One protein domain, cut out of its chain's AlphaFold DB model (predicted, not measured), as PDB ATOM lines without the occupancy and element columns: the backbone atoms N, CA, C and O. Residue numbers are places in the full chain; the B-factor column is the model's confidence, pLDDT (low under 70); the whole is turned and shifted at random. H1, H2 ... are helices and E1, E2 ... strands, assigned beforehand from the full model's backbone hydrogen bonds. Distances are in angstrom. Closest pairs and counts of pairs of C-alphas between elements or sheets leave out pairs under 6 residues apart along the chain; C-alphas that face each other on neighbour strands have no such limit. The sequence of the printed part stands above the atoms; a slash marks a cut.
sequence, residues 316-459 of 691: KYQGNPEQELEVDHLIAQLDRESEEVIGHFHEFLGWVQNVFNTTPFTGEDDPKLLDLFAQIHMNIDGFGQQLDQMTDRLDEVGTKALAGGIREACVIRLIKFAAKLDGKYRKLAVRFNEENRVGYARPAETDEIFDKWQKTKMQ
ATOM      1  N   LYS A 316      15.427   2.349 -18.140       81.50
ATOM      2  CA  LYS A 316      15.671   1.463 -19.296       81.50
ATOM      3  C   LYS A 316      16.613   0.291 -18.991       81.50
ATOM      4  O   LYS A 316      16.694  -0.643 -19.780       81.50
ATOM      5  N   TYR A 317      17.320   0.349 -17.864       84.38
ATOM      6  CA  TYR A 317      18.391  -0.569 -17.476       84.38
ATOM      7  C   TYR A 317      18.072  -1.304 -16.161       84.38
ATOM      8  O   TYR A 317      18.974  -1.610 -15.381       84.38
ATOM      9  N   GLN A 318      16.786  -1.565 -15.882       80.00
ATOM     10  CA  GLN A 318      16.338  -2.216 -14.639       80.00
ATOM     11  C   GLN A 318      16.863  -3.654 -14.469       80.00
ATOM     12  O   GLN A 318      17.063  -4.090 -13.335       80.00
ATOM     13  N   GLY A 319      17.171  -4.352 -15.566       82.75
ATOM     14  CA  GLY A 319      17.835  -5.653 -15.555       82.75
ATOM     15  C   GLY A 319      16.922  -6.821 -15.898       82.75
ATOM     16  O   GLY A 319      15.858  -7.003 -15.311       82.75
ATOM     17  N   ASN A 320      17.406  -7.668 -16.802       89.62
ATOM     18  CA  ASN A 320      16.783  -8.925 -17.187       89.62
ATOM     19  C   ASN A 320      17.811 -10.052 -16.977       89.62
ATOM     20  O   ASN A 320      18.711 -10.203 -17.807       89.62
ATOM     21  N   PRO A 321      17.731 -10.819 -15.871       87.06
ATOM     22  CA  PRO A 321      18.752 -11.806 -15.516       87.06
ATOM     23  C   PRO A 321      18.991 -12.890 -16.573       87.06
ATOM     24  O   PRO A 321      20.113 -13.375 -16.686       87.06
ATOM     25  N   GLU A 322      17.973 -13.256 -17.356       86.81
ATOM     26  CA  GLU A 322      18.097 -14.269 -18.410       86.81
ATOM     27  C   GLU A 322      18.920 -13.730 -19.590       86.81
ATOM     28  O   GLU A 322      19.862 -14.381 -20.039       86.81
ATOM     29  N   GLN A 323      18.641 -12.496 -20.024       89.44
ATOM     30  CA  GLN A 323      19.411 -11.810 -21.069       89.44
ATOM     31  C   GLN A 323      20.827 -11.426 -20.609       89.44
ATOM     32  O   GLN A 323      21.767 -11.465 -21.399       89.44
ATOM     33  N   GLU A 324      21.023 -11.091 -19.331       90.44
ATOM     34  CA  GLU A 324      22.367 -10.851 -18.786       90.44
ATOM     35  C   GLU A 324      23.214 -12.129 -18.731       90.44
ATOM     36  O   GLU A 324      24.416 -12.066 -18.991       90.44
ATOM     37  N   LEU A 325      22.597 -13.277 -18.437       89.50
ATOM     38  CA  LEU A 325      23.260 -14.580 -18.449       89.50
ATOM     39  C   LEU A 325      23.582 -15.040 -19.881       89.50
ATOM     40  O   LEU A 325      24.672 -15.559 -20.115       89.50
ATOM     41  N   GLU A 326      22.689 -14.804 -20.847       89.25
ATOM     42  CA  GLU A 326      22.955 -15.031 -22.277       89.25
ATOM     43  C   GLU A 326      24.156 -14.197 -22.761       89.25
ATOM     44  O   GLU A 326      25.077 -14.738 -23.376       89.25
ATOM     45  N   VAL A 327      24.211 -12.909 -22.398       91.50
ATOM     46  CA  VAL A 327      25.346 -12.020 -22.702       91.50
ATOM     47  C   VAL A 327      26.646 -12.480 -22.035       91.50
ATOM     48  O   VAL A 327      27.679 -12.524 -22.702       91.50
ATOM     49  N   ASP A 328      26.630 -12.845 -20.750       90.75
ATOM     50  CA  ASP A 328      27.842 -13.304 -20.057       90.75
ATOM     51  C   ASP A 328      28.351 -14.649 -20.602       90.75
ATOM     52  O   ASP A 328      29.564 -14.843 -20.724       90.75
ATOM     53  N   HIS A 329      27.452 -15.556 -20.999       90.94
ATOM     54  CA  HIS A 329      27.829 -16.780 -21.706       90.94
ATOM     55  C   HIS A 329      28.412 -16.488 -23.091       90.94
ATOM     56  O   HIS A 329      29.449 -17.063 -23.427       90.94
ATOM     57  N   LEU A 330      27.810 -15.578 -23.864       91.50
ATOM     58  CA  LEU A 330      28.325 -15.199 -25.177       91.50
ATOM     59  C   LEU A 330      29.711 -14.555 -25.077       91.50
ATOM     60  O   LEU A 330      30.615 -14.978 -25.788       91.50
ATOM     61  N   ILE A 331      29.916 -13.589 -24.175       91.81
ATOM     62  CA  ILE A 331      31.233 -12.967 -23.960       91.81
ATOM     63  C   ILE A 331      32.262 -14.037 -23.552       91.81
ATOM     64  O   ILE A 331      33.364 -14.070 -24.095       91.81
ATOM     65  N   ALA A 332      31.903 -14.963 -22.656       91.88
ATOM     66  CA  ALA A 332      32.795 -16.041 -22.223       91.88
ATOM     67  C   ALA A 332      33.076 -17.114 -23.298       91.88
ATOM     68  O   ALA A 332      34.057 -17.851 -23.157       91.88
ATOM     69  N   GLN A 333      32.232 -17.224 -24.330       93.81
ATOM     70  CA  GLN A 333      32.443 -18.060 -25.516       93.81
ATOM     71  C   GLN A 333      33.290 -17.317 -26.555       93.81
ATOM     72  O   GLN A 333      34.389 -17.768 -26.873       93.81
ATOM     73  N   LEU A 334      32.822 -16.156 -27.024       93.00
ATOM     74  CA  LEU A 334      33.486 -15.347 -28.046       93.00
ATOM     75  C   LEU A 334      34.894 -14.926 -27.625       93.00
ATOM     76  O   LEU A 334      35.760 -14.802 -28.488       93.00
ATOM     77  N   ASP A 335      35.175 -14.713 -26.331       92.50
ATOM     78  CA  ASP A 335      36.544 -14.388 -25.922       92.50
ATOM     79  C   ASP A 335      37.499 -15.575 -26.099       92.50
ATOM     80  O   ASP A 335      38.626 -15.368 -26.537       92.50
ATOM     81  N   ARG A 336      37.049 -16.816 -25.853       93.19
ATOM     82  CA  ARG A 336      37.852 -18.018 -26.147       93.19
ATOM     83  C   ARG A 336      38.039 -18.177 -27.645       93.19
ATOM     84  O   ARG A 336      39.178 -18.206 -28.089       93.19
ATOM     85  N   GLU A 337      36.942 -18.175 -28.405       92.75
ATOM     86  CA  GLU A 337      36.967 -18.308 -29.869       92.75
ATOM     87  C   GLU A 337      37.916 -17.261 -30.492       92.75
ATOM     88  O   GLU A 337      38.767 -17.594 -31.311       92.75
ATOM     89  N   SER A 338      37.870 -16.005 -30.032       91.31
ATOM     90  CA  SER A 338      38.746 -14.942 -30.546       91.31
ATOM     91  C   SER A 338      40.165 -14.915 -29.954       91.31
ATOM     92  O   SER A 338      41.036 -14.298 -30.559       91.31
ATOM     93  N   GLU A 339      40.463 -15.519 -28.793       91.81
ATOM     94  CA  GLU A 339      41.868 -15.798 -28.419       91.81
ATOM     95  C   GLU A 339      42.418 -17.013 -29.195       91.81
ATOM     96  O   GLU A 339      43.594 -17.005 -29.543       91.81
ATOM     97  N   GLU A 340      41.596 -18.012 -29.538       93.25
ATOM     98  CA  GLU A 340      41.984 -19.165 -30.370       93.25
ATOM     99  C   GLU A 340      42.319 -18.734 -31.809       93.25
ATOM    100  O   GLU A 340      43.378 -19.098 -32.317       93.25
ATOM    101  N   VAL A 341      41.503 -17.873 -32.436       91.69
ATOM    102  CA  VAL A 341      41.824 -17.226 -33.731       91.69
ATOM    103  C   VAL A 341      43.174 -16.505 -33.675       91.69
ATOM    104  O   VAL A 341      44.015 -16.665 -34.559       91.69
ATOM    105  N   ILE A 342      43.418 -15.740 -32.608       91.31
ATOM    106  CA  ILE A 342      44.687 -15.031 -32.415       91.31
ATOM    107  C   ILE A 342      45.841 -16.007 -32.131       91.31
ATOM    108  O   ILE A 342      46.960 -15.744 -32.567       91.31
ATOM    109  N   GLY A 343      45.599 -17.137 -31.464       90.19
ATOM    110  CA  GLY A 343      46.570 -18.216 -31.268       90.19
ATOM    111  C   GLY A 343      47.025 -18.821 -32.594       90.19
ATOM    112  O   GLY A 343      48.214 -18.768 -32.912       90.19
ATOM    113  N   HIS A 344      46.079 -19.281 -33.417       92.75
ATOM    114  CA  HIS A 344      46.358 -19.804 -34.757       92.75
ATOM    115  C   HIS A 344      47.058 -18.767 -35.653       92.75
ATOM    116  O   HIS A 344      47.955 -19.121 -36.417       92.75
ATOM    117  N   PHE A 345      46.732 -17.474 -35.527       91.12
ATOM    118  CA  PHE A 345      47.450 -16.412 -36.236       91.12
ATOM    119  C   PHE A 345      48.914 -16.245 -35.772       91.12
ATOM    120  O   PHE A 345      49.787 -15.974 -36.597       91.12
ATOM    121  N   HIS A 346      49.229 -16.449 -34.486       90.31
ATOM    122  CA  HIS A 346      50.624 -16.456 -34.013       90.31
ATOM    123  C   HIS A 346      51.390 -17.707 -34.470       90.31
ATOM    124  O   HIS A 346      52.566 -17.603 -34.819       90.31
ATOM    125  N   GLU A 347      50.741 -18.874 -34.519       91.00
ATOM    126  CA  GLU A 347      51.328 -20.089 -35.103       91.00
ATOM    127  C   GLU A 347      51.599 -19.904 -36.605       91.00
ATOM    128  O   GLU A 347      52.688 -20.229 -37.086       91.00
ATOM    129  N   PHE A 348      50.660 -19.283 -37.327       90.06
ATOM    130  CA  PHE A 348      50.821 -18.901 -38.726       90.06
ATOM    131  C   PHE A 348      51.974 -17.907 -38.931       90.06
ATOM    132  O   PHE A 348      52.819 -18.128 -39.797       90.06
ATOM    133  N   LEU A 349      52.087 -16.862 -38.102       86.81
ATOM    134  CA  LEU A 349      53.238 -15.944 -38.106       86.81
ATOM    135  C   LEU A 349      54.569 -16.682 -37.897       86.81
ATOM    136  O   LEU A 349      55.542 -16.394 -38.595       86.81
ATOM    137  N   GLY A 350      54.615 -17.644 -36.970       86.50
ATOM    138  CA  GLY A 350      55.794 -18.482 -36.736       86.50
ATOM    139  C   GLY A 350      56.152 -19.352 -37.945       86.50
ATOM    140  O   GLY A 350      57.327 -19.468 -38.296       86.50
ATOM    141  N   TRP A 351      55.149 -19.906 -38.634       90.00
ATOM    142  CA  TRP A 351      55.340 -20.615 -39.900       90.00
ATOM    143  C   TRP A 351      55.873 -19.688 -41.001       90.00
ATOM    144  O   TRP A 351      56.891 -20.020 -41.606       90.00
ATOM    145  N   VAL A 352      55.275 -18.506 -41.203       85.81
ATOM    146  CA  VAL A 352      55.742 -17.502 -42.180       85.81
ATOM    147  C   VAL A 352      57.211 -17.152 -41.927       85.81
ATOM    148  O   VAL A 352      58.034 -17.258 -42.835       85.81
ATOM    149  N   GLN A 353      57.571 -16.803 -40.688       83.69
ATOM    150  CA  GLN A 353      58.954 -16.483 -40.317       83.69
ATOM    151  C   GLN A 353      59.911 -17.654 -40.577       83.69
ATOM    152  O   GLN A 353      61.017 -17.448 -41.074       83.69
ATOM    153  N   ASN A 354      59.495 -18.892 -40.294       84.50
ATOM    154  CA  ASN A 354      60.302 -20.071 -40.590       84.50
ATOM    155  C   ASN A 354      60.496 -20.280 -42.104       84.50
ATOM    156  O   ASN A 354      61.608 -20.586 -42.533       84.50
ATOM    157  N   VAL A 355      59.463 -20.063 -42.929       84.19
ATOM    158  CA  VAL A 355      59.579 -20.129 -44.398       84.19
ATOM    159  C   VAL A 355      60.557 -19.069 -44.912       84.19
ATOM    160  O   VAL A 355      61.455 -19.422 -45.677       84.19
ATOM    161  N   PHE A 356      60.461 -17.818 -44.442       81.06
ATOM    162  CA  PHE A 356      61.407 -16.750 -44.800       81.06
ATOM    163  C   PHE A 356      62.854 -17.049 -44.373       81.06
ATOM    164  O   PHE A 356      63.782 -16.767 -45.125       81.06
ATOM    165  N   ASN A 357      63.059 -17.667 -43.206       80.00
ATOM    166  CA  ASN A 357      64.394 -18.009 -42.705       80.00
ATOM    167  C   ASN A 357      65.023 -19.250 -43.373       80.00
ATOM    168  O   ASN A 357      66.236 -19.436 -43.285       80.00
ATOM    169  N   THR A 358      64.225 -20.122 -44.000       80.88
ATOM    170  CA  THR A 358      64.694 -21.412 -44.555       80.88
ATOM    171  C   THR A 358      64.618 -21.513 -46.078       80.88
ATOM    172  O   THR A 358      65.262 -22.389 -46.658       80.88
ATOM    173  N   THR A 359      63.881 -20.619 -46.745       78.94
ATOM    174  CA  THR A 359      63.698 -20.631 -48.203       78.94
ATOM    175  C   THR A 359      64.566 -19.559 -48.866       78.94
ATOM    176  O   THR A 359      64.319 -18.374 -48.657       78.94
ATOM    177  N   PRO A 360      65.553 -19.919 -49.710       73.31
ATOM    178  CA  PRO A 360      66.256 -18.936 -50.525       73.31
ATOM    179  C   PRO A 360      65.341 -18.467 -51.668       73.31
ATOM    180  O   PRO A 360      65.088 -19.225 -52.610       73.31
ATOM    181  N   PHE A 361      64.850 -17.231 -51.585       80.06
ATOM    182  CA  PHE A 361      64.148 -16.558 -52.682       80.06
ATOM    183  C   PHE A 361      65.150 -15.950 -53.670       80.06
ATOM    184  O   PHE A 361      66.244 -15.533 -53.288       80.06
ATOM    185  N   THR A 362      64.778 -15.904 -54.947       77.25
ATOM    186  CA  THR A 362      65.643 -15.452 -56.049       77.25
ATOM    187  C   THR A 362      65.416 -13.992 -56.466       77.25
ATOM    188  O   THR A 362      66.235 -13.440 -57.199       77.25
ATOM    189  N   GLY A 363      64.349 -13.357 -55.975       75.50
ATOM    190  CA  GLY A 363      63.976 -11.962 -56.229       75.50
ATOM    191  C   GLY A 363      62.559 -11.668 -55.727       75.50
ATOM    192  O   GLY A 363      61.921 -12.537 -55.134       75.50
ATOM    193  N   GLU A 364      62.062 -10.458 -55.982       73.19
ATOM    194  CA  GLU A 364      60.695 -10.047 -55.616       73.19
ATOM    195  C   GLU A 364      59.634 -10.787 -56.458       73.19
ATOM    196  O   GLU A 364      58.617 -11.223 -55.925       73.19
ATOM    197  N   ASP A 365      59.934 -11.048 -57.735       77.19
ATOM    198  CA  ASP A 365      59.111 -11.844 -58.662       77.19
ATOM    199  C   ASP A 365      59.242 -13.378 -58.476       77.19
ATOM    200  O   ASP A 365      58.816 -14.147 -59.343       77.19
ATOM    201  N   ASP A 366      59.867 -13.874 -57.396       80.88
ATOM    202  CA  ASP A 366      60.026 -15.324 -57.193       80.88
ATOM    203  C   ASP A 366      58.645 -15.998 -57.036       80.88
ATOM    204  O   ASP A 366      57.900 -15.655 -56.112       80.88
ATOM    205  N   PRO A 367      58.282 -17.000 -57.865       82.75
ATOM    206  CA  PRO A 367      56.970 -17.645 -57.792       82.75
ATOM    207  C   PRO A 367      56.628 -18.237 -56.419       82.75
ATOM    208  O   PRO A 367      55.452 -18.326 -56.080       82.75
ATOM    209  N   LYS A 368      57.628 -18.616 -55.607       80.50
ATOM    210  CA  LYS A 368      57.417 -19.092 -54.229       80.50
ATOM    211  C   LYS A 368      57.134 -17.955 -53.254       80.50
ATOM    212  O   LYS A 368      56.432 -18.168 -52.272       80.50
ATOM    213  N   LEU A 369      57.701 -16.774 -53.495       80.38
ATOM    214  CA  LEU A 369      57.447 -15.581 -52.692       80.38
ATOM    215  C   LEU A 369      56.047 -15.030 -52.994       80.38
ATOM    216  O   LEU A 369      55.308 -14.695 -52.073       80.38
ATOM    217  N   LEU A 370      55.645 -15.034 -54.269       81.56
ATOM    218  CA  LEU A 370      54.295 -14.668 -54.703       81.56
ATOM    219  C   LEU A 370      53.225 -15.643 -54.172       81.56
ATOM    220  O   LEU A 370      52.193 -15.200 -53.672       81.56
ATOM    221  N   ASP A 371      53.484 -16.957 -54.211       85.00
ATOM    222  CA  ASP A 371      52.625 -17.981 -53.592       85.00
ATOM    223  C   ASP A 371      52.538 -17.803 -52.062       85.00
ATOM    224  O   ASP A 371      51.448 -17.809 -51.492       85.00
ATOM    225  N   LEU A 372      53.663 -17.524 -51.392       83.88
ATOM    226  CA  LEU A 372      53.685 -17.214 -49.960       83.88
ATOM    227  C   LEU A 372      52.868 -15.954 -49.623       83.88
ATOM    228  O   LEU A 372      52.090 -15.981 -48.670       83.88
ATOM    229  N   PHE A 373      52.975 -14.873 -50.400       84.50
ATOM    230  CA  PHE A 373      52.136 -13.685 -50.208       84.50
ATOM    231  C   PHE A 373      50.647 -13.989 -50.432       84.50
ATOM    232  O   PHE A 373      49.822 -13.579 -49.616       84.50
ATOM    233  N   ALA A 374      50.290 -14.753 -51.471       84.75
ATOM    234  CA  ALA A 374      48.906 -15.163 -51.722       84.75
ATOM    235  C   ALA A 374      48.334 -16.006 -50.566       84.75
ATOM    236  O   ALA A 374      47.214 -15.764 -50.114       84.75
ATOM    237  N   GLN A 375      49.124 -16.939 -50.026       86.06
ATOM    238  CA  GLN A 375      48.763 -17.715 -48.838       86.06
ATOM    239  C   GLN A 375      48.650 -16.833 -47.587       86.06
ATOM    240  O   GLN A 375      47.769 -17.070 -46.761       86.06
ATOM    241  N   ILE A 376      49.482 -15.798 -47.436       87.88
ATOM    242  CA  ILE A 376      49.390 -14.851 -46.316       87.88
ATOM    243  C   ILE A 376      48.116 -14.011 -46.391       87.88
ATOM    244  O   ILE A 376      47.418 -13.931 -45.382       87.88
ATOM    245  N   HIS A 377      47.761 -13.467 -47.556       86.00
ATOM    246  CA  HIS A 377      46.472 -12.795 -47.745       86.00
ATOM    247  C   HIS A 377      45.304 -13.735 -47.414       86.00
ATOM    248  O   HIS A 377      44.516 -13.432 -46.523       86.00
ATOM    249  N   MET A 378      45.258 -14.927 -48.019       89.44
ATOM    250  CA  MET A 378      44.172 -15.893 -47.805       89.44
ATOM    251  C   MET A 378      43.996 -16.301 -46.328       89.44
ATOM    252  O   MET A 378      42.866 -16.451 -45.866       89.44
ATOM    253  N   ASN A 379      45.088 -16.472 -45.572       89.62
ATOM    254  CA  ASN A 379      45.004 -16.796 -44.143       89.62
ATOM    255  C   ASN A 379      44.614 -15.577 -43.290       89.62
ATOM    256  O   ASN A 379      43.783 -15.719 -42.397       89.62
ATOM    257  N   ILE A 380      45.153 -14.380 -43.567       88.75
ATOM    258  CA  ILE A 380      44.742 -13.137 -42.885       88.75
ATOM    259  C   ILE A 380      43.246 -12.884 -43.088       88.75
ATOM    260  O   ILE A 380      42.550 -12.600 -42.116       88.75
ATOM    261  N   ASP A 381      42.748 -13.042 -44.315       89.25
ATOM    262  CA  ASP A 381      41.337 -12.853 -44.648       89.25
ATOM    263  C   ASP A 381      40.452 -13.914 -43.979       89.25
ATOM    264  O   ASP A 381      39.379 -13.589 -43.475       89.25
ATOM    265  N   GLY A 382      40.923 -15.164 -43.886       92.06
ATOM    266  CA  GLY A 382      40.245 -16.231 -43.146       92.06
ATOM    267  C   GLY A 382      40.132 -15.958 -41.641       92.06
ATOM    268  O   GLY A 382      39.063 -16.154 -41.063       92.06
ATOM    269  N   PHE A 383      41.197 -15.461 -41.001       93.44
ATOM    270  CA  PHE A 383      41.153 -15.044 -39.593       93.44
ATOM    271  C   PHE A 383      40.329 -13.759 -39.389       93.44
ATOM    272  O   PHE A 383      39.669 -13.617 -38.361       93.44
ATOM    273  N   GLY A 384      40.334 -12.844 -40.366       92.06
ATOM    274  CA  GLY A 384      39.509 -11.634 -40.383       92.06
ATOM    275  C   GLY A 384      38.020 -11.962 -40.370       92.06
ATOM    276  O   GLY A 384      37.336 -11.630 -39.407       92.06
ATOM    277  N   GLN A 385      37.568 -12.757 -41.346       93.75
ATOM    278  CA  GLN A 385      36.179 -13.223 -41.464       93.75
ATOM    279  C   GLN A 385      35.691 -14.001 -40.231       93.75
ATOM    280  O   GLN A 385      34.500 -13.987 -39.914       93.75
ATOM    281  N   GLN A 386      36.591 -14.685 -39.515       94.19
ATOM    282  CA  GLN A 386      36.268 -15.324 -38.237       94.19
ATOM    283  C   GLN A 386      36.012 -14.293 -37.128       94.19
ATOM    284  O   GLN A 386      35.097 -14.491 -36.331       94.19
ATOM    285  N   LEU A 387      36.757 -13.182 -37.081       93.75
ATOM    286  CA  LEU A 387      36.450 -12.075 -36.171       93.75
ATOM    287  C   LEU A 387      35.181 -11.314 -36.588       93.75
ATOM    288  O   LEU A 387      34.437 -10.908 -35.691       93.75
ATOM    289  N   ASP A 388      34.889 -11.159 -37.886       93.62
ATOM    290  CA  ASP A 388      33.656 -10.499 -38.357       93.62
ATOM    291  C   ASP A 388      32.428 -11.267 -37.857       93.62
ATOM    292  O   ASP A 388      31.612 -10.711 -37.127       93.62
ATOM    293  N   GLN A 389      32.391 -12.589 -38.058       93.75
ATOM    294  CA  GLN A 389      31.327 -13.459 -37.532       93.75
ATOM    295  C   GLN A 389      31.173 -13.385 -36.000       93.75
ATOM    296  O   GLN A 389      30.071 -13.548 -35.473       93.75
ATOM    297  N   MET A 390      32.258 -13.150 -35.253       94.31
ATOM    298  CA  MET A 390      32.193 -12.929 -33.799       94.31
ATOM    299  C   MET A 390      31.685 -11.526 -33.445       94.31
ATOM    300  O   MET A 390      31.043 -11.354 -32.409       94.31
ATOM    301  N   THR A 391      31.943 -10.538 -34.300       94.06
ATOM    302  CA  THR A 391      31.497  -9.146 -34.152       94.06
ATOM    303  C   THR A 391      30.001  -9.026 -34.462       94.06
ATOM    304  O   THR A 391      29.267  -8.454 -33.658       94.06
ATOM    305  N   ASP A 392      29.524  -9.686 -35.521       94.69
ATOM    306  CA  ASP A 392      28.103  -9.812 -35.869       94.69
ATOM    307  C   ASP A 392      27.303 -10.493 -34.753       94.69
ATOM    308  O   ASP A 392      26.282  -9.977 -34.298       94.69
ATOM    309  N   ARG A 393      27.785 -11.642 -34.253       93.50
ATOM    310  CA  ARG A 393      27.131 -12.383 -33.157       93.50
ATOM    311  C   ARG A 393      27.092 -11.568 -31.862       93.50
ATOM    312  O   ARG A 393      26.106 -11.648 -31.126       93.50
ATOM    313  N   LEU A 394      28.133 -10.777 -31.587       94.12
ATOM    314  CA  LEU A 394      28.156  -9.844 -30.460       94.12
ATOM    315  C   LEU A 394      27.122  -8.725 -30.630       94.12
ATOM    316  O   LEU A 394      26.432  -8.390 -29.667       94.12
ATOM    317  N   ASP A 395      26.996  -8.161 -31.832       95.00
ATOM    318  CA  ASP A 395      26.043  -7.091 -32.105       95.00
ATOM    319  C   ASP A 395      24.590  -7.574 -32.092       95.00
ATOM    320  O   ASP A 395      23.740  -6.931 -31.475       95.00
ATOM    321  N   GLU A 396      24.302  -8.727 -32.701       94.44
ATOM    322  CA  GLU A 396      22.958  -9.304 -32.765       94.44
ATOM    323  C   GLU A 396      22.418  -9.587 -31.355       94.44
ATOM    324  O   GLU A 396      21.342  -9.109 -30.982       94.44
ATOM    325  N   VAL A 397      23.175 -10.330 -30.541       90.38
ATOM    326  CA  VAL A 397      22.773 -10.679 -29.170       90.38
ATOM    327  C   VAL A 397      22.858  -9.465 -28.249       90.38
ATOM    328  O   VAL A 397      21.955  -9.257 -27.443       90.38
ATOM    329  N   GLY A 398      23.873  -8.609 -28.393       91.62
ATOM    330  CA  GLY A 398      23.978  -7.370 -27.622       91.62
ATOM    331  C   GLY A 398      22.797  -6.426 -27.868       91.62
ATOM    332  O   GLY A 398      22.262  -5.849 -26.921       91.62
ATOM    333  N   THR A 399      22.331  -6.317 -29.115       92.44
ATOM    334  CA  THR A 399      21.151  -5.519 -29.486       92.44
ATOM    335  C   THR A 399      19.863  -6.140 -28.948       92.44
ATOM    336  O   THR A 399      19.028  -5.419 -28.399       92.44
ATOM    337  N   LYS A 400      19.706  -7.470 -29.042       91.12
ATOM    338  CA  LYS A 400      18.569  -8.197 -28.449       91.12
ATOM    339  C   LYS A 400      18.510  -8.011 -26.934       91.12
ATOM    340  O   LYS A 400      17.464  -7.626 -26.421       91.12
ATOM    341  N   ALA A 401      19.631  -8.178 -26.238       89.19
ATOM    342  CA  ALA A 401      19.720  -8.019 -24.792       89.19
ATOM    343  C   ALA A 401      19.479  -6.565 -24.346       89.19
ATOM    344  O   ALA A 401      18.784  -6.332 -23.355       89.19
ATOM    345  N   LEU A 402      19.971  -5.576 -25.102       89.31
ATOM    346  CA  LEU A 402      19.672  -4.160 -24.865       89.31
ATOM    347  C   LEU A 402      18.168  -3.863 -25.015       89.31
ATOM    348  O   LEU A 402      17.595  -3.192 -24.161       89.31
ATOM    349  N   ALA A 403      17.512  -4.410 -26.044       88.31
ATOM    350  CA  ALA A 403      16.058  -4.318 -26.209       88.31
ATOM    351  C   ALA A 403      15.280  -5.120 -25.141       88.31
ATOM    352  O   ALA A 403      14.172  -4.738 -24.768       88.31
ATOM    353  N   GLY A 404      15.871  -6.201 -24.628       85.56
ATOM    354  CA  GLY A 404      15.355  -7.048 -23.551       85.56
ATOM    355  C   GLY A 404      15.564  -6.507 -22.129       85.56
ATOM    356  O   GLY A 404      15.111  -7.153 -21.183       85.56
ATOM    357  N   GLY A 405      16.213  -5.345 -21.963       85.81
ATOM    358  CA  GLY A 405      16.272  -4.602 -20.697       85.81
ATOM    359  C   GLY A 405      17.395  -4.985 -19.722       85.81
ATOM    360  O   GLY A 405      17.172  -4.976 -18.512       85.81
ATOM    361  N   ILE A 406      18.597  -5.326 -20.201       90.69
ATOM    362  CA  ILE A 406      19.768  -5.591 -19.334       90.69
ATOM    363  C   ILE A 406      20.264  -4.357 -18.550       90.69
ATOM    364  O   ILE A 406      20.105  -3.216 -18.987       90.69
ATOM    365  N   ARG A 407      20.933  -4.572 -17.407       91.25
ATOM    366  CA  ARG A 407      21.566  -3.497 -16.620       91.25
ATOM    367  C   ARG A 407      22.683  -2.792 -17.384       91.25
ATOM    368  O   ARG A 407      23.451  -3.410 -18.117       91.25
ATOM    369  N   GLU A 408      22.864  -1.510 -17.077       90.06
ATOM    370  CA  GLU A 408      23.933  -0.639 -17.585       90.06
ATOM    371  C   GLU A 408      25.328  -1.267 -17.419       90.06
ATOM    372  O   GLU A 408      26.121  -1.294 -18.357       90.06
ATOM    373  N   ALA A 409      25.600  -1.894 -16.268       88.81
ATOM    374  CA  ALA A 409      26.843  -2.629 -16.026       88.81
ATOM    375  C   ALA A 409      27.074  -3.791 -17.018       88.81
ATOM    376  O   ALA A 409      28.222  -4.104 -17.339       88.81
ATOM    377  N   CYS A 410      26.009  -4.413 -17.532       90.62
ATOM    378  CA  CYS A 410      26.088  -5.449 -18.558       90.62
ATOM    379  C   CYS A 410      26.368  -4.846 -19.946       90.62
ATOM    380  O   CYS A 410      27.264  -5.317 -20.646       90.62
ATOM    381  N   VAL A 411      25.716  -3.729 -20.291       91.56
ATOM    382  CA  VAL A 411      26.004  -2.959 -21.518       91.56
ATOM    383  C   VAL A 411      27.464  -2.477 -21.541       91.56
ATOM    384  O   VAL A 411      28.151  -2.602 -22.552       91.56
ATOM    385  N   ILE A 412      27.997  -2.029 -20.399       90.75
ATOM    386  CA  ILE A 412      29.413  -1.656 -20.245       90.75
ATOM    387  C   ILE A 412      30.355  -2.852 -20.488       90.75
ATOM    388  O   ILE A 412      31.462  -2.651 -20.992       90.75
ATOM    389  N   ARG A 413      29.951  -4.092 -20.168       90.81
ATOM    390  CA  ARG A 413      30.737  -5.300 -20.494       90.81
ATOM    391  C   ARG A 413      30.717  -5.601 -21.993       90.81
ATOM    392  O   ARG A 413      31.791  -5.832 -22.542       90.81
ATOM    393  N   LEU A 414      29.559  -5.502 -22.656       92.00
ATOM    394  CA  LEU A 414      29.444  -5.617 -24.120       92.00
ATOM    395  C   LEU A 414      30.356  -4.607 -24.836       92.00
ATOM    396  O   LEU A 414      31.195  -5.005 -25.638       92.00
ATOM    397  N   ILE A 415      30.281  -3.321 -24.474       92.44
ATOM    398  CA  ILE A 415      31.109  -2.251 -25.065       92.44
ATOM    399  C   ILE A 415      32.611  -2.512 -24.846       92.44
ATOM    400  O   ILE A 415      33.416  -2.348 -25.764       92.44
ATOM    401  N   LYS A 416      33.010  -2.943 -23.640       91.75
ATOM    402  CA  LYS A 416      34.410  -3.303 -23.344       91.75
ATOM    403  C   LYS A 416      34.878  -4.521 -24.141       91.75
ATOM    404  O   LYS A 416      36.043  -4.565 -24.528       91.75
ATOM    405  N   PHE A 417      34.000  -5.489 -24.393       93.25
ATOM    406  CA  PHE A 417      34.328  -6.663 -25.194       93.25
ATOM    407  C   PHE A 417      34.394  -6.342 -26.697       93.25
ATOM    408  O   PHE A 417      35.346  -6.759 -27.351       93.25
ATOM    409  N   ALA A 418      33.503  -5.495 -27.222       92.38
ATOM    410  CA  ALA A 418      33.607  -4.962 -28.584       92.38
ATOM    411  C   ALA A 418      34.947  -4.224 -28.794       92.38
ATOM    412  O   ALA A 418      35.678  -4.510 -29.739       92.38
ATOM    413  N   ALA A 419      35.353  -3.368 -27.849       90.31
ATOM    414  CA  ALA A 419      36.677  -2.737 -27.879       90.31
ATOM    415  C   ALA A 419      37.845  -3.749 -27.774       90.31
ATOM    416  O   ALA A 419      38.927  -3.499 -28.311       90.31
ATOM    417  N   LYS A 420      37.646  -4.910 -27.127       91.19
ATOM    418  CA  LYS A 420      38.624  -6.013 -27.134       91.19
ATOM    419  C   LYS A 420      38.718  -6.665 -28.520       91.19
ATOM    420  O   LYS A 420      39.832  -6.963 -28.944       91.19
ATOM    421  N   LEU A 421      37.596  -6.847 -29.228       90.75
ATOM    422  CA  LEU A 421      37.570  -7.370 -30.602       90.75
ATOM    423  C   LEU A 421      38.238  -6.409 -31.598       90.75
ATOM    424  O   LEU A 421      39.117  -6.854 -32.331       90.75
ATOM    425  N   ASP A 422      37.947  -5.102 -31.566       89.31
ATOM    426  CA  ASP A 422      38.683  -4.092 -32.358       89.31
ATOM    427  C   ASP A 422      40.206  -4.206 -32.132       89.31
ATOM    428  O   ASP A 422      40.996  -4.292 -33.076       89.31
ATOM    429  N   GLY A 423      40.623  -4.338 -30.868       87.56
ATOM    430  CA  GLY A 423      42.013  -4.598 -30.494       87.56
ATOM    431  C   GLY A 423      42.598  -5.930 -30.996       87.56
ATOM    432  O   GLY A 423      43.823  -6.058 -31.039       87.56
ATOM    433  N   LYS A 424      41.775  -6.913 -31.391       89.00
ATOM    434  CA  LYS A 424      42.208  -8.173 -32.028       89.00
ATOM    435  C   LYS A 424      42.384  -8.009 -33.544       89.00
ATOM    436  O   LYS A 424      43.434  -8.406 -34.041       89.00
ATOM    437  N   TYR A 425      41.495  -7.306 -34.256       87.69
ATOM    438  CA  TYR A 425      41.720  -6.960 -35.675       87.69
ATOM    439  C   TYR A 425      43.030  -6.199 -35.892       87.69
ATOM    440  O   TYR A 425      43.802  -6.527 -36.789       87.69
ATOM    441  N   ARG A 426      43.343  -5.226 -35.024       83.69
ATOM    442  CA  ARG A 426      44.600  -4.457 -35.110       83.69
ATOM    443  C   ARG A 426      45.858  -5.342 -35.010       83.69
ATOM    444  O   ARG A 426      46.915  -4.916 -35.483       83.69
ATOM    445  N   LYS A 427      45.749  -6.549 -34.431       83.69
ATOM    446  CA  LYS A 427      46.814  -7.568 -34.361       83.69
ATOM    447  C   LYS A 427      46.886  -8.474 -35.594       83.69
ATOM    448  O   LYS A 427      47.964  -9.006 -35.828       83.69
ATOM    449  N   LEU A 428      45.809  -8.638 -36.373       85.25
ATOM    450  CA  LEU A 428      45.796  -9.423 -37.619       85.25
ATOM    451  C   LEU A 428      46.542  -8.685 -38.743       85.25
ATOM    452  O   LEU A 428      45.954  -8.183 -39.703       85.25
ATOM    453  N   ALA A 429      47.863  -8.582 -38.597       84.06
ATOM    454  CA  ALA A 429      48.749  -8.037 -39.610       84.06
ATOM    455  C   ALA A 429      50.147  -8.664 -39.558       84.06
ATOM    456  O   ALA A 429      50.791  -8.703 -38.509       84.06
ATOM    457  N   VAL A 430      50.631  -9.086 -40.721       79.38
ATOM    458  CA  VAL A 430      52.001  -9.535 -40.965       79.38
ATOM    459  C   VAL A 430      52.826  -8.329 -41.425       79.38
ATOM    460  O   VAL A 430      52.380  -7.530 -42.250       79.38
ATOM    461  N   ARG A 431      54.035  -8.170 -40.879       75.50
ATOM    462  CA  ARG A 431      55.013  -7.165 -41.326       75.50
ATOM    463  C   ARG A 431      56.224  -7.868 -41.915       75.50
ATOM    464  O   ARG A 431      56.726  -8.807 -41.302       75.50
ATOM    465  N   PHE A 432      56.692  -7.384 -43.060       64.81
ATOM    466  CA  PHE A 432      57.863  -7.925 -43.759       64.81
ATOM    467  C   PHE A 432      59.085  -7.001 -43.630       64.81
ATOM    468  O   PHE A 432      60.210  -7.475 -43.521       64.81
ATOM    469  N   ASN A 433      58.855  -5.688 -43.577       61.56
ATOM    470  CA  ASN A 433      59.820  -4.643 -43.221       61.56
ATOM    471  C   ASN A 433      59.058  -3.474 -42.537       61.56
ATOM    472  O   ASN A 433      57.952  -3.695 -42.031       61.56
ATOM    473  N   GLU A 434      59.621  -2.259 -42.459       54.47
ATOM    474  CA  GLU A 434      58.927  -1.120 -41.819       54.47
ATOM    475  C   GLU A 434      57.686  -0.634 -42.587       54.47
ATOM    476  O   GLU A 434      56.722  -0.191 -41.959       54.47
ATOM    477  N   GLU A 435      57.695  -0.738 -43.917       49.72
ATOM    478  CA  GLU A 435      56.684  -0.150 -44.811       49.72
ATOM    479  C   GLU A 435      55.630  -1.185 -45.242       49.72
ATOM    480  O   GLU A 435      54.425  -0.929 -45.207       49.72
ATOM    481  N   ASN A 436      56.069  -2.403 -45.571       59.09
ATOM    482  CA  ASN A 436      55.230  -3.499 -46.042       59.09
ATOM    483  C   ASN A 436      54.558  -4.224 -44.866       59.09
ATOM    484  O   ASN A 436      55.057  -5.225 -44.334       59.09
ATOM    485  N   ARG A 437      53.380  -3.718 -44.490       75.31
ATOM    486  CA  ARG A 437      52.417  -4.363 -43.588       75.31
ATOM    487  C   ARG A 437      51.204  -4.849 -44.382       75.31
ATOM    488  O   ARG A 437      50.395  -4.035 -44.813       75.31
ATOM    489  N   VAL A 438      51.017  -6.164 -44.473       75.56
ATOM    490  CA  VAL A 438      49.741  -6.754 -44.909       75.56
ATOM    491  C   VAL A 438      48.898  -7.022 -43.666       75.56
ATOM    492  O   VAL A 438      49.380  -7.612 -42.704       75.56
ATOM    493  N   GLY A 439      47.646  -6.586 -43.652       81.44
ATOM    494  CA  GLY A 439      46.718  -6.835 -42.552       81.44
ATOM    495  C   GLY A 439      45.280  -6.823 -43.037       81.44
ATOM    496  O   GLY A 439      45.019  -6.384 -44.156       81.44
ATOM    497  N   TYR A 440      44.367  -7.325 -42.207       86.75
ATOM    498  CA  TYR A 440      42.980  -7.486 -42.628       86.75
ATOM    499  C   TYR A 440      42.302  -6.131 -42.873       86.75
ATOM    500  O   TYR A 440      42.263  -5.275 -41.985       86.75
ATOM    501  N   ALA A 441      41.765  -5.945 -44.079       83.81
ATOM    502  CA  ALA A 441      40.949  -4.793 -44.432       83.81
ATOM    503  C   ALA A 441      39.498  -5.080 -44.022       83.81
ATOM    504  O   ALA A 441      38.799  -5.828 -44.704       83.81
ATOM    505  N   ARG A 442      39.070  -4.517 -42.885       85.56
ATOM    506  CA  ARG A 442      37.723  -4.746 -42.343       85.56
ATOM    507  C   ARG A 442      36.623  -4.294 -43.317       85.56
ATOM    508  O   ARG A 442      36.784  -3.254 -43.963       85.56
ATOM    509  N   PRO A 443      35.483  -5.004 -43.371       89.50
ATOM    510  CA  PRO A 443      34.247  -4.462 -43.920       89.50
ATOM    511  C   PRO A 443      33.832  -3.178 -43.187       89.50
ATOM    512  O   PRO A 443      33.949  -3.082 -41.965       89.50
ATOM    513  N   ALA A 444      33.275  -2.211 -43.922       88.31
ATOM    514  CA  ALA A 444      32.714  -0.996 -43.321       88.31
ATOM    515  C   ALA A 444      31.548  -1.310 -42.360       88.31
ATOM    516  O   ALA A 444      31.377  -0.632 -41.355       88.31
ATOM    517  N   GLU A 445      30.804  -2.384 -42.636       88.56
ATOM    518  CA  GLU A 445      29.717  -2.912 -41.800       88.56
ATOM    519  C   GLU A 445      30.227  -3.292 -40.391       88.56
ATOM    520  O   GLU A 445      29.608  -2.947 -39.382       88.56
ATOM    521  N   THR A 446      31.420  -3.893 -40.301       88.19
ATOM    522  CA  THR A 446      32.102  -4.215 -39.037       88.19
ATOM    523  C   THR A 446      32.530  -2.954 -38.274       88.19
ATOM    524  O   THR A 446      32.435  -2.901 -37.045       88.19
ATOM    525  N   ASP A 447      32.979  -1.912 -38.981       87.06
ATOM    526  CA  ASP A 447      33.315  -0.621 -38.367       87.06
ATOM    527  C   ASP A 447      32.064   0.124 -37.865       87.06
ATOM    528  O   ASP A 447      32.087   0.664 -36.755       87.06
ATOM    529  N   GLU A 448      30.943   0.079 -38.597       91.56
ATOM    530  CA  GLU A 448      29.655   0.637 -38.157       91.56
ATOM    531  C   GLU A 448      29.161   0.009 -36.842       91.56
ATOM    532  O   GLU A 448      28.625   0.725 -35.988       91.56
ATOM    533  N   ILE A 449      29.394  -1.293 -36.623       90.69
ATOM    534  CA  ILE A 449      29.106  -1.966 -35.346       90.69
ATOM    535  C   ILE A 449      29.928  -1.348 -34.204       90.69
ATOM    536  O   ILE A 449      29.370  -1.002 -33.158       90.69
ATOM    537  N   PHE A 450      31.241  -1.160 -34.371       91.06
ATOM    538  CA  PHE A 450      32.060  -0.538 -33.321       91.06
ATOM    539  C   PHE A 450      31.620   0.899 -33.027       91.06
ATOM    540  O   PHE A 450      31.499   1.284 -31.859       91.06
ATOM    541  N   ASP A 451      31.307   1.661 -34.071       89.25
ATOM    542  CA  ASP A 451      30.831   3.038 -33.980       89.25
ATOM    543  C   ASP A 451      29.476   3.130 -33.255       89.25
ATOM    544  O   ASP A 451      29.269   3.992 -32.394       89.25
ATOM    545  N   LYS A 452      28.561   2.194 -33.537       92.50
ATOM    546  CA  LYS A 452      27.284   2.010 -32.833       92.50
ATOM    547  C   LYS A 452      27.502   1.769 -31.337       92.50
ATOM    548  O   LYS A 452      26.907   2.482 -30.532       92.50
ATOM    549  N   TRP A 453      28.390   0.855 -30.942       91.31
ATOM    550  CA  TRP A 453      28.653   0.585 -29.520       91.31
ATOM    551  C   TRP A 453      29.345   1.752 -28.792       91.31
ATOM    552  O   TRP A 453      29.043   1.992 -27.619       91.31
ATOM    553  N   GLN A 454      30.191   2.546 -29.464       87.94
ATOM    554  CA  GLN A 454      30.697   3.805 -28.887       87.94
ATOM    555  C   GLN A 454      29.587   4.862 -28.749       87.94
ATOM    556  O   GLN A 454      29.505   5.532 -27.720       87.94
ATOM    557  N   LYS A 455      28.671   4.981 -29.719       87.56
ATOM    558  CA  LYS A 455      27.502   5.876 -29.613       87.56
ATOM    559  C   LYS A 455      26.570   5.447 -28.472       87.56
ATOM    560  O   LYS A 455      26.129   6.300 -27.705       87.56
ATOM    561  N   THR A 456      26.344   4.144 -28.278       87.31
ATOM    562  CA  THR A 456      25.601   3.594 -27.129       87.31
ATOM    563  C   THR A 456      26.279   3.919 -25.798       87.31
ATOM    564  O   THR A 456      25.600   4.345 -24.868       87.31
ATOM    565  N   LYS A 457      27.611   3.800 -25.703       87.75
ATOM    566  CA  LYS A 457      28.393   4.178 -24.510       87.75
ATOM    567  C   LYS A 457      28.136   5.628 -24.079       87.75
ATOM    568  O   LYS A 457      27.928   5.879 -22.898       87.75
ATOM    569  N   MET A 458      28.110   6.568 -25.026       83.12
ATOM    570  CA  MET A 458      27.870   7.993 -24.743       83.12
ATOM    571  C   MET A 458      26.423   8.300 -24.307       83.12
ATOM    572  O   MET A 458      26.156   9.389 -23.810       83.12
ATOM    573  N   GLN A 459      25.493   7.352 -24.464       85.12
ATOM    574  CA  GLN A 459      24.090   7.470 -24.045       85.12
ATOM    575  C   GLN A 459      23.797   6.786 -22.694       85.12
ATOM    576  O   GLN A 459      22.650   6.793 -22.237       85.12
TER     577      GLN A 459
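Overview. This is residues 316 to 459 of the 691 residues of an uncharacterized protein of Lachnospiraceae bacterium (UniProt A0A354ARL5). Two long helices, H1 and H2, lie side by side and make a long rod; H3, less long, packs along both of them over part of their length, and the small strand hairpin E1 E2 lies beyond H3 in the same direction. H4 covers H3 and part of H2, away from H1, and the four helices H1, H2, H3 and H4 make an up-and-down bundle, each running against the one before it in the chain. The printed part has 144 residues, with four named helices and two named strands that follow along the chain as H1 H2 H3 E1 E2 H4; the class is mostly helix, and the sheet E1 - E2 is antiparallel. It is loose, with a radius of gyration of the C-alphas of 18.9 A and spans of 66 by 24 by 19 A.

Along the chain. H1, residues 321 to 358, begins with C-alpha 321 at (18.752, -11.806, -15.516) and is 55.2 A long. H2, residues 367 to 403, is 53.4 A long, and H3, residues 408 to 425, is 26.1 A. E1 is residues 429 to 431 and E2 residues 437 to 439. H4, residues 444 to 458, is 21.2 A long and ends with C-alpha 458 at (27.870, 7.993, -24.743).

Arrangement. H1 and H2 touch as a helical hairpin at a shallow tilt of 8 degrees, their closest C-alphas, Gln 323 and Ala 401, 5.3 A apart. H3 touches H2, closest at Gly 398 and Leu 414, C-alphas 6.7 A apart, and touches residues 324 to 342 of H1. In the hairpin E1 E2, N 430 and O 438 are 2.8 A apart, within hydrogen-bond range. H4 touches H3, closest C-alphas Ile 415 and Trp 453 at 5.8 A; H1 and H4 are apart. O i to N i+4 pairs are within range throughout H2, H3 and H4, and in 33 of 34 in H1.

Size, cuts and confidence. The C-alphas of Gln 318 and Thr 362 are farthest apart, 65.7 A. The printed part has no cut and no long link. Residues 362 to 367, of which 367 belongs to H2, stand free. Mean pLDDT of the printed part is 86.9; residues 432 to 436 are under 70.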